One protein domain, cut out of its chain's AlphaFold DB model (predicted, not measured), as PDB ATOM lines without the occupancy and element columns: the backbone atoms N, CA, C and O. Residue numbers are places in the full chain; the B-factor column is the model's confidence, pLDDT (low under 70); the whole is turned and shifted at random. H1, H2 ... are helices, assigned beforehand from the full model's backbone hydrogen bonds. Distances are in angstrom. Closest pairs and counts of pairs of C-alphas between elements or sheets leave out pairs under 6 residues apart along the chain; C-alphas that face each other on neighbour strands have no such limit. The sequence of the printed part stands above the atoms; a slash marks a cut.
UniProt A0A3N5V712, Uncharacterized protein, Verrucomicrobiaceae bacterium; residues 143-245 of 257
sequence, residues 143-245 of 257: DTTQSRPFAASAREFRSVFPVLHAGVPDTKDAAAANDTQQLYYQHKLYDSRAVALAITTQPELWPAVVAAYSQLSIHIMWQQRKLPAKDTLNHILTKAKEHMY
ATOM      1  N   ASP A 143      23.541  22.567 -15.772       90.56
ATOM      2  CA  ASP A 143      23.440  22.055 -17.126       90.56
ATOM      3  C   ASP A 143      22.952  23.176 -18.051       90.56
ATOM      4  O   ASP A 143      21.806  23.634 -17.987       90.56
ATOM      5  N   THR A 144      23.852  23.671 -18.899       89.38
ATOM      6  CA  THR A 144      23.536  24.741 -19.854       89.38
ATOM      7  C   THR A 144      22.608  24.272 -20.970       89.38
ATOM      8  O   THR A 144      21.869  25.098 -21.507       89.38
ATOM      9  N   THR A 145      22.589  22.970 -21.270       91.00
ATOM     10  CA  THR A 145      21.707  22.389 -22.289       91.00
ATOM     11  C   THR A 145      20.254  22.374 -21.825       91.00
ATOM     12  O   THR A 145      19.366  22.620 -22.630       91.00
ATOM     13  N   GLN A 146      20.010  22.209 -20.520       89.56
ATOM     14  CA  GLN A 146      18.666  22.262 -19.931       89.56
ATOM     15  C   GLN A 146      18.264  23.679 -19.502       89.56
ATOM     16  O   GLN A 146      17.139  24.124 -19.730       89.56
ATOM     17  N   SER A 147      19.190  24.429 -18.899       92.31
ATOM     18  CA  SER A 147      18.865  25.732 -18.303       92.31
ATOM     19  C   SER A 147      18.615  26.844 -19.319       92.31
ATOM     20  O   SER A 147      17.845  27.762 -19.019       92.31
ATOM     21  N   ARG A 148      19.230  26.788 -20.510       91.69
ATOM     22  CA  ARG A 148      18.988  27.770 -21.580       91.69
ATOM     23  C   ARG A 148      17.567  27.651 -22.153       91.69
ATOM     24  O   ARG A 148      16.867  28.664 -22.096       91.69
ATOM     25  N   PRO A 149      17.099  26.472 -22.617       91.81
ATOM     26  CA  PRO A 149      15.707  26.291 -23.032       91.81
ATOM     27  C   PRO A 149      14.716  26.683 -21.940       91.81
ATOM     28  O   PRO A 149      13.807  27.464 -22.194       91.81
ATOM     29  N   PHE A 150      14.954  26.259 -20.695       94.00
ATOM     30  CA  PHE A 150      14.107  26.649 -19.569       94.00
ATOM     31  C   PHE A 150      13.996  28.168 -19.399       94.00
ATOM     32  O   PHE A 150      12.909  28.694 -19.173       94.00
ATOM     33  N   ALA A 151      15.112  28.897 -19.496       92.25
ATOM     34  CA  ALA A 151      15.094  30.347 -19.344       92.25
ATOM     35  C   ALA A 151      14.273  31.043 -20.441       92.25
ATOM     36  O   ALA A 151      13.692  32.092 -20.153       92.25
ATOM     37  N   ALA A 152      14.233  30.470 -21.647       93.12
ATOM     38  CA  ALA A 152      13.392  30.935 -22.742       93.12
ATOM     39  C   ALA A 152      11.912  30.598 -22.497       93.12
ATOM     40  O   ALA A 152      11.075  31.494 -22.566       93.12
ATOM     41  N   SER A 153      11.595  29.354 -22.123       92.50
ATOM     42  CA  SER A 153      10.219  28.914 -21.846       92.50
ATOM     43  C   SER A 153       9.592  29.627 -20.645       92.50
ATOM     44  O   SER A 153       8.409  29.933 -20.652       92.50
ATOM     45  N   ALA A 154      10.383  29.977 -19.628       94.25
ATOM     46  CA  ALA A 154       9.903  30.707 -18.454       94.25
ATOM     47  C   ALA A 154       9.689  32.218 -18.700       94.25
ATOM     48  O   ALA A 154       9.416  32.961 -17.753       94.25
ATOM     49  N   ARG A 155       9.874  32.719 -19.933       96.00
ATOM     50  CA  ARG A 155       9.758  34.152 -20.253       96.00
ATOM     51  C   ARG A 155       8.348  34.681 -20.011       96.00
ATOM     52  O   ARG A 155       8.214  35.747 -19.416       96.00
ATOM     53  N   GLU A 156       7.333  33.935 -20.433       95.19
ATOM     54  CA  GLU A 156       5.931  34.336 -20.292       95.19
ATOM     55  C   GLU A 156       5.508  34.390 -18.820       95.19
ATOM     56  O   GLU A 156       4.999  35.411 -18.351       95.19
ATOM     57  N   PHE A 157       5.856  33.354 -18.052       96.31
ATOM     58  CA  PHE A 157       5.665  33.340 -16.604       96.31
ATOM     59  C   PHE A 157       6.272  34.586 -15.939       96.31
ATOM     60  O   PHE A 157       5.618  35.250 -15.139       96.31
ATOM     61  N   ARG A 158       7.508  34.966 -16.305       96.44
ATOM     62  CA  ARG A 158       8.155  36.181 -15.771       96.44
ATOM     63  C   ARG A 158       7.415  37.464 -16.142       96.44
ATOM     64  O   ARG A 158       7.405  38.378 -15.324       96.44
ATOM     65  N   SER A 159       6.839  37.553 -17.343       96.50
ATOM     66  CA  SER A 159       6.100  38.753 -17.752       96.50
ATOM     67  C   SER A 159       4.797  38.935 -16.982       96.50
ATOM     68  O   SER A 159       4.460  40.066 -16.647       96.50
ATOM     69  N   VAL A 160       4.100  37.846 -16.642       96.06
ATOM     70  CA  VAL A 160       2.839  37.923 -15.883       96.06
ATOM     71  C   VAL A 160       3.038  37.867 -14.367       96.06
ATOM     72  O   VAL A 160       2.131  38.201 -13.607       96.06
ATOM     73  N   PHE A 161       4.234  37.486 -13.907       96.50
ATOM     74  CA  PHE A 161       4.558  37.331 -12.490       96.50
ATOM     75  C   PHE A 161       4.175  38.540 -11.613       96.50
ATOM     76  O   PHE A 161       3.598  38.304 -10.551       96.50
ATOM     77  N   PRO A 162       4.434  39.811 -11.991       95.94
ATOM     78  CA  PRO A 162       4.066  40.952 -11.149       95.94
ATOM     79  C   PRO A 162       2.566  41.010 -10.839       95.94
ATOM     80  O   PRO A 162       2.189  41.308  -9.707       95.94
ATOM     81  N   VAL A 163       1.725  40.666 -11.820       95.06
ATOM     82  CA  VAL A 163       0.262  40.630 -11.673       95.06
ATOM     83  C   VAL A 163      -0.149  39.484 -10.751       95.06
ATOM     84  O   VAL A 163      -0.899  39.694  -9.802       95.06
ATOM     85  N   LEU A 164       0.407  38.288 -10.970       92.00
ATOM     86  CA  LEU A 164       0.141  37.122 -10.122       92.00
ATOM     87  C   LEU A 164       0.548  37.369  -8.663       92.00
ATOM     88  O   LEU A 164      -0.192  37.039  -7.743       92.00
ATOM     89  N   HIS A 165       1.713  37.982  -8.447       92.88
ATOM     90  CA  HIS A 165       2.224  38.283  -7.114       92.88
ATOM     91  C   HIS A 165       1.408  39.372  -6.410       92.88
ATOM     92  O   HIS A 165       1.222  39.310  -5.195       92.88
ATOM     93  N   ALA A 166       0.899  40.367  -7.144       91.31
ATOM     94  CA  ALA A 166       0.012  41.383  -6.582       91.31
ATOM     95  C   ALA A 166      -1.270  40.761  -6.002       91.31
ATOM     96  O   ALA A 166      -1.705  41.183  -4.935       91.31
ATOM     97  N   GLY A 167      -1.802  39.709  -6.638       86.94
ATOM     98  CA  GLY A 167      -3.003  38.996  -6.192       86.94
ATOM     99  C   GLY A 167      -2.826  38.075  -4.976       86.94
ATOM    100  O   GLY A 167      -3.818  37.575  -4.453       86.94
ATOM    101  N   VAL A 168      -1.598  37.830  -4.503       84.31
ATOM    102  CA  VAL A 168      -1.369  36.999  -3.307       84.31
ATOM    103  C   VAL A 168      -1.641  37.811  -2.031       84.31
ATOM    104  O   VAL A 168      -1.091  38.904  -1.902       84.31
ATOM    105  N   PRO A 169      -2.417  37.305  -1.056       78.94
ATOM    106  CA  PRO A 169      -2.720  38.034   0.176       78.94
ATOM    107  C   PRO A 169      -1.490  38.228   1.075       78.94
ATOM    108  O   PRO A 169      -0.604  37.373   1.154       78.94
ATOM    109  N   ASP A 170      -1.465  39.350   1.798       71.69
ATOM    110  CA  ASP A 170      -0.259  39.831   2.475       71.69
ATOM    111  C   ASP A 170       0.116  39.101   3.763       71.69
ATOM    112  O   ASP A 170       1.288  39.237   4.106       71.69
ATOM    113  N   THR A 171      -0.792  38.338   4.420       62.44
ATOM    114  CA  THR A 171      -0.544  37.210   5.382       62.44
ATOM    115  C   THR A 171      -1.560  36.988   6.517       62.44
ATOM    116  O   THR A 171      -1.360  36.072   7.308       62.44
ATOM    117  N   LYS A 172      -2.688  37.706   6.610       51.16
ATOM    118  CA  LYS A 172      -3.704  37.394   7.649       51.16
ATOM    119  C   LYS A 172      -4.893  36.542   7.196       51.16
ATOM    120  O   LYS A 172      -5.420  35.802   8.016       51.16
ATOM    121  N   ASP A 173      -5.230  36.542   5.909       49.81
ATOM    122  CA  ASP A 173      -6.444  35.858   5.430       49.81
ATOM    123  C   ASP A 173      -6.178  34.487   4.786       49.81
ATOM    124  O   ASP A 173      -7.093  33.691   4.601       49.81
ATOM    125  N   ALA A 174      -4.915  34.162   4.477       50.19
ATOM    126  CA  ALA A 174      -4.556  32.893   3.833       50.19
ATOM    127  C   ALA A 174      -4.781  31.671   4.744       50.19
ATOM    128  O   ALA A 174      -5.100  30.592   4.256       50.19
ATOM    129  N   ALA A 175      -4.675  31.843   6.067       45.72
ATOM    130  CA  ALA A 175      -4.910  30.778   7.046       45.72
ATOM    131  C   ALA A 175      -6.399  30.391   7.197       45.72
ATOM    132  O   ALA A 175      -6.699  29.398   7.855       45.72
ATOM    133  N   ALA A 176      -7.329  31.152   6.602       45.12
ATOM    134  CA  ALA A 176      -8.763  30.864   6.657       45.12
ATOM    135  C   ALA A 176      -9.241  29.913   5.542       45.12
ATOM    136  O   ALA A 176     -10.324  29.340   5.649       45.12
ATOM    137  N   ALA A 177      -8.441  29.702   4.495       48.56
ATOM    138  CA  ALA A 177      -8.753  28.764   3.424       48.56
ATOM    139  C   ALA A 177      -8.067  27.416   3.695       48.56
ATOM    140  O   ALA A 177      -7.013  27.113   3.141       48.56
ATOM    141  N   ASN A 178      -8.666  26.597   4.565       47.66
ATOM    142  CA  ASN A 178      -8.333  25.175   4.733       47.66
ATOM    143  C   ASN A 178      -8.755  24.375   3.486       47.66
ATOM    144  O   ASN A 178      -9.588  23.474   3.552       47.66
ATOM    145  N   ASP A 179      -8.210  24.729   2.328       57.00
ATOM    146  CA  ASP A 179      -8.412  23.960   1.117       57.00
ATOM    147  C   ASP A 179      -7.339  22.870   1.057       57.00
ATOM    148  O   ASP A 179      -6.156  23.116   0.808       57.00
ATOM    149  N   THR A 180      -7.747  21.633   1.323       52.12
ATOM    150  CA  THR A 180      -6.911  20.427   1.267       52.12
ATOM    151  C   THR A 180      -6.163  20.312  -0.068       52.12
ATOM    152  O   THR A 180      -5.071  19.742  -0.135       52.12
ATOM    153  N   GLN A 181      -6.719  20.901  -1.131       53.09
ATOM    154  CA  GLN A 181      -6.115  20.965  -2.453       53.09
ATOM    155  C   GLN A 181      -4.913  21.928  -2.500       53.09
ATOM    156  O   GLN A 181      -3.897  21.602  -3.121       53.09
ATOM    157  N   GLN A 182      -4.955  23.057  -1.777       55.88
ATOM    158  CA  GLN A 182      -3.803  23.957  -1.630       55.88
ATOM    159  C   GLN A 182      -2.650  23.282  -0.888       55.88
ATOM    160  O   GLN A 182      -1.512  23.376  -1.344       55.88
ATOM    161  N   LEU A 183      -2.922  22.545   0.195       56.72
ATOM    162  CA  LEU A 183      -1.890  21.793   0.925       56.72
ATOM    163  C   LEU A 183      -1.255  20.695   0.051       56.72
ATOM    164  O   LEU A 183      -0.034  20.529   0.042       56.72
ATOM    165  N   TYR A 184      -2.058  19.979  -0.746       54.66
ATOM    166  CA  TYR A 184      -1.563  18.968  -1.688       54.66
ATOM    167  C   TYR A 184      -0.615  19.567  -2.741       54.66
ATOM    168  O   TYR A 184       0.485  19.046  -2.969       54.66
ATOM    169  N   TYR A 185      -0.998  20.691  -3.355       57.62
ATOM    170  CA  TYR A 185      -0.137  21.377  -4.318       57.62
ATOM    171  C   TYR A 185       1.084  22.012  -3.655       57.62
ATOM    172  O   TYR A 185       2.165  21.937  -4.231       57.62
ATOM    173  N   GLN A 186       0.973  22.540  -2.435       63.34
ATOM    174  CA  GLN A 186       2.126  23.034  -1.676       63.34
ATOM    175  C   GLN A 186       3.178  21.935  -1.489       63.34
ATOM    176  O   GLN A 186       4.347  22.167  -1.789       63.34
ATOM    177  N   HIS A 187       2.778  20.717  -1.102       63.62
ATOM    178  CA  HIS A 187       3.699  19.582  -0.977       63.62
ATOM    179  C   HIS A 187       4.328  19.167  -2.315       63.62
ATOM    180  O   HIS A 187       5.537  18.941  -2.383       63.62
ATOM    181  N   LYS A 188       3.542  19.110  -3.397       65.62
ATOM    182  CA  LYS A 188       4.033  18.738  -4.736       65.62
ATOM    183  C   LYS A 188       4.969  19.797  -5.334       65.62
ATOM    184  O   LYS A 188       5.933  19.462  -6.018       65.62
ATOM    185  N   LEU A 189       4.733  21.071  -5.026       69.69
ATOM    186  CA  LEU A 189       5.538  22.209  -5.470       69.69
ATOM    187  C   LEU A 189       6.831  22.396  -4.659       69.69
ATOM    188  O   LEU A 189       7.588  23.319  -4.951       69.69
ATOM    189  N   TYR A 190       7.155  21.509  -3.709       76.94
ATOM    190  CA  TYR A 190       8.522  21.386  -3.180       76.94
ATOM    191  C   TYR A 190       9.462  20.617  -4.118       76.94
ATOM    192  O   TYR A 190      10.685  20.725  -3.968       76.94
ATOM    193  N   ASP A 191       8.942  19.862  -5.090       86.88
ATOM    194  CA  ASP A 191       9.778  19.233  -6.108       86.88
ATOM    195  C   ASP A 191      10.195  20.264  -7.167       86.88
ATOM    196  O   ASP A 191       9.383  20.821  -7.905       86.88
ATOM    197  N   SER A 192      11.504  20.476  -7.277       89.69
ATOM    198  CA  SER A 192      12.127  21.331  -8.289       89.69
ATOM    199  C   SER A 192      11.723  21.025  -9.737       89.69
ATOM    200  O   SER A 192      11.630  21.954 -10.541       89.69
ATOM    201  N   ARG A 193      11.474  19.756 -10.090       90.62
ATOM    202  CA  ARG A 193      11.021  19.366 -11.434       90.62
ATOM    203  C   ARG A 193       9.570  19.760 -11.661       90.62
ATOM    204  O   ARG A 193       9.249  20.296 -12.716       90.62
ATOM    205  N   ALA A 194       8.720  19.544 -10.659       89.69
ATOM    206  CA  ALA A 194       7.311  19.915 -10.720       89.69
ATOM    207  C   ALA A 194       7.141  21.434 -10.845       89.69
ATOM    208  O   ALA A 194       6.367  21.887 -11.681       89.69
ATOM    209  N   VAL A 195       7.918  22.220 -10.089       91.81
ATOM    210  CA  VAL A 195       7.915  23.688 -10.212       91.81
ATOM    211  C   VAL A 195       8.341  24.118 -11.610       91.81
ATOM    212  O   VAL A 195       7.693  24.975 -12.201       91.81
ATOM    213  N   ALA A 196       9.415  23.532 -12.147       92.75
ATOM    214  CA  ALA A 196       9.887  23.878 -13.480       92.75
ATOM    215  C   ALA A 196       8.850  23.561 -14.559       92.75
ATOM    216  O   ALA A 196       8.568  24.432 -15.373       92.75
ATOM    217  N   LEU A 197       8.245  22.368 -14.515       92.50
ATOM    218  CA  LEU A 197       7.174  21.980 -15.428       92.50
ATOM    219  C   LEU A 197       5.991  22.949 -15.325       92.50
ATOM    220  O   LEU A 197       5.544  23.474 -16.342       92.50
ATOM    221  N   ALA A 198       5.551  23.261 -14.102       91.56
ATOM    222  CA  ALA A 198       4.426  24.157 -13.862       91.56
ATOM    223  C   ALA A 198       4.630  25.528 -14.530       91.56
ATOM    224  O   ALA A 198       3.789  25.992 -15.297       91.56
ATOM    225  N   ILE A 199       5.790  26.157 -14.314       93.81
ATOM    226  CA  ILE A 199       6.051  27.497 -14.863       93.81
ATOM    227  C   ILE A 199       6.337  27.510 -16.369       93.81
ATOM    228  O   ILE A 199       6.291  28.581 -16.967       93.81
ATOM    229  N   THR A 200       6.644  26.364 -16.988       93.69
ATOM    230  CA  THR A 200       6.935  26.293 -18.432       93.69
ATOM    231  C   THR A 200       5.806  25.738 -19.288       93.69
ATOM    232  O   THR A 200       5.777  26.046 -20.473       93.69
ATOM    233  N   THR A 201       4.916  24.905 -18.742       92.94
ATOM    234  CA  THR A 201       3.903  24.198 -19.548       92.94
ATOM    235  C   THR A 201       2.488  24.242 -18.979       92.94
ATOM    236  O   THR A 201       1.587  23.761 -19.653       92.94
ATOM    237  N   GLN A 202       2.274  24.746 -17.756       91.88
ATOM    238  CA  GLN A 202       0.967  24.701 -17.075       91.88
ATOM    239  C   GLN A 202       0.582  26.084 -16.517       91.88
ATOM    240  O   GLN A 202       0.705  26.321 -15.308       91.88
ATOM    241  N   PRO A 203       0.157  27.029 -17.380       92.81
ATOM    242  CA  PRO A 203      -0.247  28.374 -16.971       92.81
ATOM    243  C   PRO A 203      -1.318  28.417 -15.879       92.81
ATOM    244  O   PRO A 203      -1.290  29.287 -15.007       92.81
ATOM    245  N   GLU A 204      -2.218  27.439 -15.869       88.44
ATOM    246  CA  GLU A 204      -3.268  27.266 -14.869       88.44
ATOM    247  C   GLU A 204      -2.728  27.071 -13.444       88.44
ATOM    248  O   GLU A 204      -3.404  27.406 -12.473       88.44
ATOM    249  N   LEU A 205      -1.489  26.583 -13.297       88.12
ATOM    250  CA  LEU A 205      -0.850  26.388 -11.995       88.12
ATOM    251  C   LEU A 205      -0.036  27.597 -11.525       88.12
ATOM    252  O   LEU A 205       0.406  27.618 -10.373       88.12
ATOM    253  N   TRP A 206       0.181  28.614 -12.364       92.19
ATOM    254  CA  TRP A 206       1.017  29.762 -12.001       92.19
ATOM    255  C   TRP A 206       0.551  30.499 -10.735       92.19
ATOM    256  O   TRP A 206       1.412  30.792  -9.902       92.19
ATOM    257  N   PRO A 207      -0.757  30.751 -10.507       89.56
ATOM    258  CA  PRO A 207      -1.215  31.366  -9.260       89.56
ATOM    259  C   PRO A 207      -0.841  30.537  -8.025       89.56
ATOM    260  O   PRO A 207      -0.354  31.087  -7.037       89.56
ATOM    261  N   ALA A 208      -0.989  29.210  -8.100       83.62
ATOM    262  CA  ALA A 208      -0.653  28.301  -7.009       83.62
ATOM    263  C   ALA A 208       0.857  28.287  -6.717       83.62
ATOM    264  O   ALA A 208       1.263  28.337  -5.556       83.62
ATOM    265  N   VAL A 209       1.696  28.291  -7.762       87.69
ATOM    266  CA  VAL A 209       3.158  28.404  -7.622       87.69
ATOM    267  C   VAL A 209       3.541  29.718  -6.950       87.69
ATOM    268  O   VAL A 209       4.324  29.718  -6.001       87.69
ATOM    269  N   VAL A 210       2.990  30.844  -7.408       90.06
ATOM    270  CA  VAL A 210       3.324  32.154  -6.839       90.06
ATOM    271  C   VAL A 210       2.862  32.240  -5.386       90.06
ATOM    272  O   VAL A 210       3.652  32.652  -4.540       90.06
ATOM    273  N   ALA A 211       1.651  31.784  -5.063       83.81
ATOM    274  CA  ALA A 211       1.145  31.756  -3.692       83.81
ATOM    275  C   ALA A 211       2.040  30.921  -2.760       83.81
ATOM    276  O   ALA A 211       2.454  31.414  -1.710       83.81
ATOM    277  N   ALA A 212       2.416  29.706  -3.176       81.12
ATOM    278  CA  ALA A 212       3.243  28.800  -2.377       81.12
ATOM    279  C   ALA A 212       4.633  29.375  -2.046       81.12
ATOM    280  O   ALA A 212       5.166  29.118  -0.970       81.12
ATOM    281  N   TYR A 213       5.222  30.160  -2.953       85.50
ATOM    282  CA  TYR A 213       6.569  30.718  -2.785       85.50
ATOM    283  C   TYR A 213       6.598  32.158  -2.266       85.50
ATOM    284  O   TYR A 213       7.672  32.648  -1.913       85.50
ATOM    285  N   SER A 214       5.449  32.837  -2.209       85.94
ATOM    286  CA  SER A 214       5.347  34.214  -1.708       85.94
ATOM    287  C   SER A 214       5.397  34.305  -0.185       85.94
ATOM    288  O   SER A 214       5.523  35.404   0.340       85.94
ATOM    289  N   GLN A 215       5.297  33.194   0.547       77.12
ATOM    290  CA  GLN A 215       5.301  33.181   2.011       77.12
ATOM    291  C   GLN A 215       6.519  32.407   2.538       77.12
ATOM    292  O   GLN A 215       6.894  31.358   2.013       77.12
ATOM    293  N   LEU A 216       7.171  32.932   3.581       62.22
ATOM    294  CA  LEU A 216       8.267  32.243   4.267       62.22
ATOM    295  C   LEU A 216       7.733  30.994   4.982       62.22
ATOM    296  O   LEU A 216       6.869  31.115   5.838       62.22
ATOM    297  N   SER A 217       8.281  29.829   4.617       59.50
ATOM    298  CA  SER A 217       8.290  28.535   5.327       59.50
ATOM    299  C   SER A 217       7.220  28.286   6.408       59.50
ATOM    300  O   SER A 217       7.177  28.936   7.452       59.50
ATOM    301  N   ILE A 218       6.496  27.176   6.241       51.78
ATOM    302  CA  ILE A 218       5.523  26.578   7.177       51.78
ATOM    303  C   ILE A 218       6.043  26.424   8.626       51.78
ATOM    304  O   ILE A 218       5.257  26.307   9.559       51.78
ATOM    305  N   HIS A 219       7.363  26.432   8.849       47.34
ATOM    306  CA  HIS A 219       7.958  26.228  10.175       47.34
ATOM    307  C   HIS A 219       8.008  27.479  11.068       47.34
ATOM    308  O   HIS A 219       8.327  27.352  12.249       47.34
ATOM    309  N   ILE A 220       7.689  28.671  10.550       48.16
ATOM    310  CA  ILE A 220       7.640  29.911  11.344       48.16
ATOM    311  C   ILE A 220       6.281  30.586  11.126       48.16
ATOM    312  O   ILE A 220       6.173  31.669  10.556       48.16
ATOM    313  N   MET A 221       5.218  29.923  11.593       49.44
ATOM    314  CA  MET A 221       3.829  30.385  11.449       49.44
ATOM    315  C   MET A 221       3.585  31.812  11.975       49.44
ATOM    316  O   MET A 221       2.704  32.506  11.486       49.44
ATOM    317  N   TRP A 222       4.387  32.286  12.930       48.03
ATOM    318  CA  TRP A 222       4.209  33.592  13.579       48.03
ATOM    319  C   TRP A 222       4.840  34.774  12.821       48.03
ATOM    320  O   TRP A 222       4.701  35.919  13.246       48.03
ATOM    321  N   GLN A 223       5.552  34.516  11.717       52.81
ATOM    322  CA  GLN A 223       6.223  35.540  10.900       52.81
ATOM    323  C   GLN A 223       6.029  35.314   9.399       52.81
ATOM    324  O   GLN A 223       6.875  35.722   8.597       52.81
ATOM    325  N   GLN A 224       4.929  34.677   8.994       61.66
ATOM    326  CA  GLN A 224       4.566  34.665   7.585       61.66
ATOM    327  C   GLN A 224       4.333  36.120   7.183       61.66
ATOM    328  O   GLN A 224       3.363  36.735   7.595       61.66
ATOM    329  N   ARG A 225       5.284  36.703   6.456       71.75
ATOM    330  CA  ARG A 225       5.135  37.960   5.728       71.75
ATOM    331  C   ARG A 225       5.272  37.621   4.260       71.75
ATOM    332  O   ARG A 225       6.139  36.817   3.901       71.75
ATOM    333  N   LYS A 226       4.426  38.224   3.429       83.31
ATOM    334  CA  LYS A 226       4.585  38.128   1.985       83.31
ATOM    335  C   LYS A 226       5.964  38.661   1.601       83.31
ATOM    336  O   LYS A 226       6.357  39.760   1.997       83.31
ATOM    337  N   LEU A 227       6.718  37.846   0.880       85.62
ATOM    338  CA  LEU A 227       8.039  38.182   0.386       85.62
ATOM    339  C   LEU A 227       7.938  39.259  -0.703       85.62
ATOM    340  O   LEU A 227       6.955  39.306  -1.446       85.62
ATOM    341  N   PRO A 228       8.956  40.123  -0.847       90.88
ATOM    342  CA  PRO A 228       9.032  41.031  -1.979       90.88
ATOM    343  C   PRO A 228       8.987  40.267  -3.308       90.88
ATOM    344  O   PRO A 228       9.620  39.222  -3.457       90.88
ATOM    345  N   ALA A 229       8.312  40.835  -4.312       91.94
ATOM    346  CA  ALA A 229       8.104  40.206  -5.621       91.94
ATOM    347  C   ALA A 229       9.407  39.679  -6.251       91.94
ATOM    348  O   ALA A 229       9.468  38.563  -6.765       91.94
ATOM    349  N   LYS A 230      10.481  40.472  -6.161       94.19
ATOM    350  CA  LYS A 230      11.811  40.101  -6.655       94.19
ATOM    351  C   LYS A 230      12.356  38.850  -5.963       94.19
ATOM    352  O   LYS A 230      12.895  37.973  -6.636       94.19
ATOM    353  N   ASP A 231      12.214  38.762  -4.645       91.25
ATOM    354  CA  ASP A 231      12.736  37.652  -3.849       91.25
ATOM    355  C   ASP A 231      11.922  36.382  -4.094       91.25
ATOM    356  O   ASP A 231      12.504  35.321  -4.318       91.25
ATOM    357  N   THR A 232      10.596  36.506  -4.178       90.81
ATOM    358  CA  THR A 232       9.689  35.415  -4.552       90.81
ATOM    359  C   THR A 232      10.022  34.852  -5.935       90.81
ATOM    360  O   THR A 232      10.218  33.645  -6.085       90.81
ATOM    361  N   LEU A 233      10.151  35.711  -6.956       94.69
ATOM    362  CA  LEU A 233      10.498  35.271  -8.311       94.69
ATOM    363  C   LEU A 233      11.863  34.578  -8.340       94.69
ATOM    364  O   LEU A 233      12.017  33.519  -8.952       94.69
ATOM    365  N   ASN A 234      12.853  35.151  -7.652       93.75
ATOM    366  CA  ASN A 234      14.176  34.550  -7.532       93.75
ATOM    367  C   ASN A 234      14.116  33.186  -6.841       93.75
ATOM    368  O   ASN A 234      14.808  32.263  -7.274       93.75
ATOM    369  N   HIS A 235      13.286  33.033  -5.812       90.44
ATOM    370  CA  HIS A 235      13.111  31.777  -5.097       90.44
ATOM    371  C   HIS A 235      12.497  30.702  -6.004       90.44
ATOM    372  O   HIS A 235      13.087  29.629  -6.142       90.44
ATOM    373  N   ILE A 236      11.404  31.015  -6.709       92.44
ATOM    374  CA  ILE A 236      10.752  30.107  -7.670       92.44
ATOM    375  C   ILE A 236      11.744  29.668  -8.750       92.44
ATOM    376  O   ILE A 236      11.925  28.477  -8.993       92.44
ATOM    377  N   LEU A 237      12.439  30.621  -9.381       94.44
ATOM    378  CA  LEU A 237      13.387  30.315 -10.455       94.44
ATOM    379  C   LEU A 237      14.606  29.539  -9.951       94.44
ATOM    380  O   LEU A 237      15.128  28.686 -10.670       94.44
ATOM    381  N   THR A 238      15.076  29.822  -8.734       91.75
ATOM    382  CA  THR A 238      16.178  29.075  -8.116       91.75
ATOM    383  C   THR A 238      15.756  27.640  -7.858       91.75
ATOM    384  O   THR A 238      16.485  26.728  -8.248       91.75
ATOM    385  N   LYS A 239      14.562  27.444  -7.287       91.94
ATOM    386  CA  LYS A 239      13.985  26.126  -7.043       91.94
ATOM    387  C   LYS A 239      13.805  25.341  -8.335       91.94
ATOM    388  O   LYS A 239      14.286  24.217  -8.432       91.94
ATOM    389  N   ALA A 240      13.172  25.941  -9.341       92.88
ATOM    390  CA  ALA A 240      12.955  25.317 -10.641       92.88
ATOM    391  C   ALA A 240      14.273  24.852 -11.273       92.88
ATOM    392  O   ALA A 240      14.334  23.784 -11.870       92.88
ATOM    393  N   LYS A 241      15.364  25.606 -11.095       93.31
ATOM    394  CA  LYS A 241      16.685  25.236 -11.618       93.31
ATOM    395  C   LYS A 241      17.394  24.144 -10.820       93.31
ATOM    396  O   LYS A 241      18.392  23.634 -11.318       93.31
ATOM    397  N   GLU A 242      16.955  23.778  -9.612       90.75
ATOM    398  CA  GLU A 242      17.686  22.819  -8.763       90.75
ATOM    399  C   GLU A 242      17.921  21.472  -9.452       90.75
ATOM    400  O   GLU A 242      19.031  20.947  -9.362       90.75
ATOM    401  N   HIS A 243      16.939  20.961 -10.202       87.44
ATOM    402  CA  HIS A 243      17.062  19.692 -10.926       87.44
ATOM    403  C   HIS A 243      17.970  19.757 -12.163       87.44
ATOM    404  O   HIS A 243      18.328  18.714 -12.699       87.44
ATOM    405  N   MET A 244      18.336  20.960 -12.615       93.25
ATOM    406  CA  MET A 244      19.234  21.179 -13.757       93.25
ATOM    407  C   MET A 244      20.699  21.215 -13.326       93.25
ATOM    408  O   MET A 244      21.591  21.388 -14.153       93.25
ATOM    409  N   TYR A 245      20.980  21.123 -12.024       90.88
ATOM    410  CA  TYR A 245      22.346  21.028 -11.547       90.88
ATOM    411  C   TYR A 245      22.816  19.579 -11.551       90.88
ATOM    412  O   TYR A 245      22.133  18.684 -11.062       90.88
TER     413      TYR A 245
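This is residues 143 to 245 of the 257 residues of an uncharacterized protein of Verrucomicrobiaceae bacterium (UniProt A0A3N5V712). What shape? Hairpin H4 and H5 makes the core, H6 crosses both, H2 and H3 pack on H5, H1 lies at one end of the longest axis, and the two long links, residues 167 to 179 and 214 to 228, reach to the other end. Made of what? The 103 printed residues have six named helices and no named strand, class all helix. They are compact, radius of gyration of the C-alphas 13.5 A, spanning 42 by 24 by 23 A.

Where are the helices? H1 is residues 144 to 153, H2 155 to 166, H3 180 to 188, H4 192 to 201, H5 203 to 213, H6 229 to 244. Which touch? For instance, H4 touches H5, closest C-alphas Ala 198 and Leu 205, 6.0 A. In H3 and H4 every O i to N i+4 pair is within hydrogen-bond range.

Where does H1 begin? C-alpha 144 is at (23.536, 24.741, -19.854). Where does H6 end? C-alpha 244 is at (19.234, 21.179, -13.757).

Which links are long? H2 to H3 and H5 to H6 are. Where is confidence low? Residues 171 to 189 and 216 to 224 have pLDDT under 70.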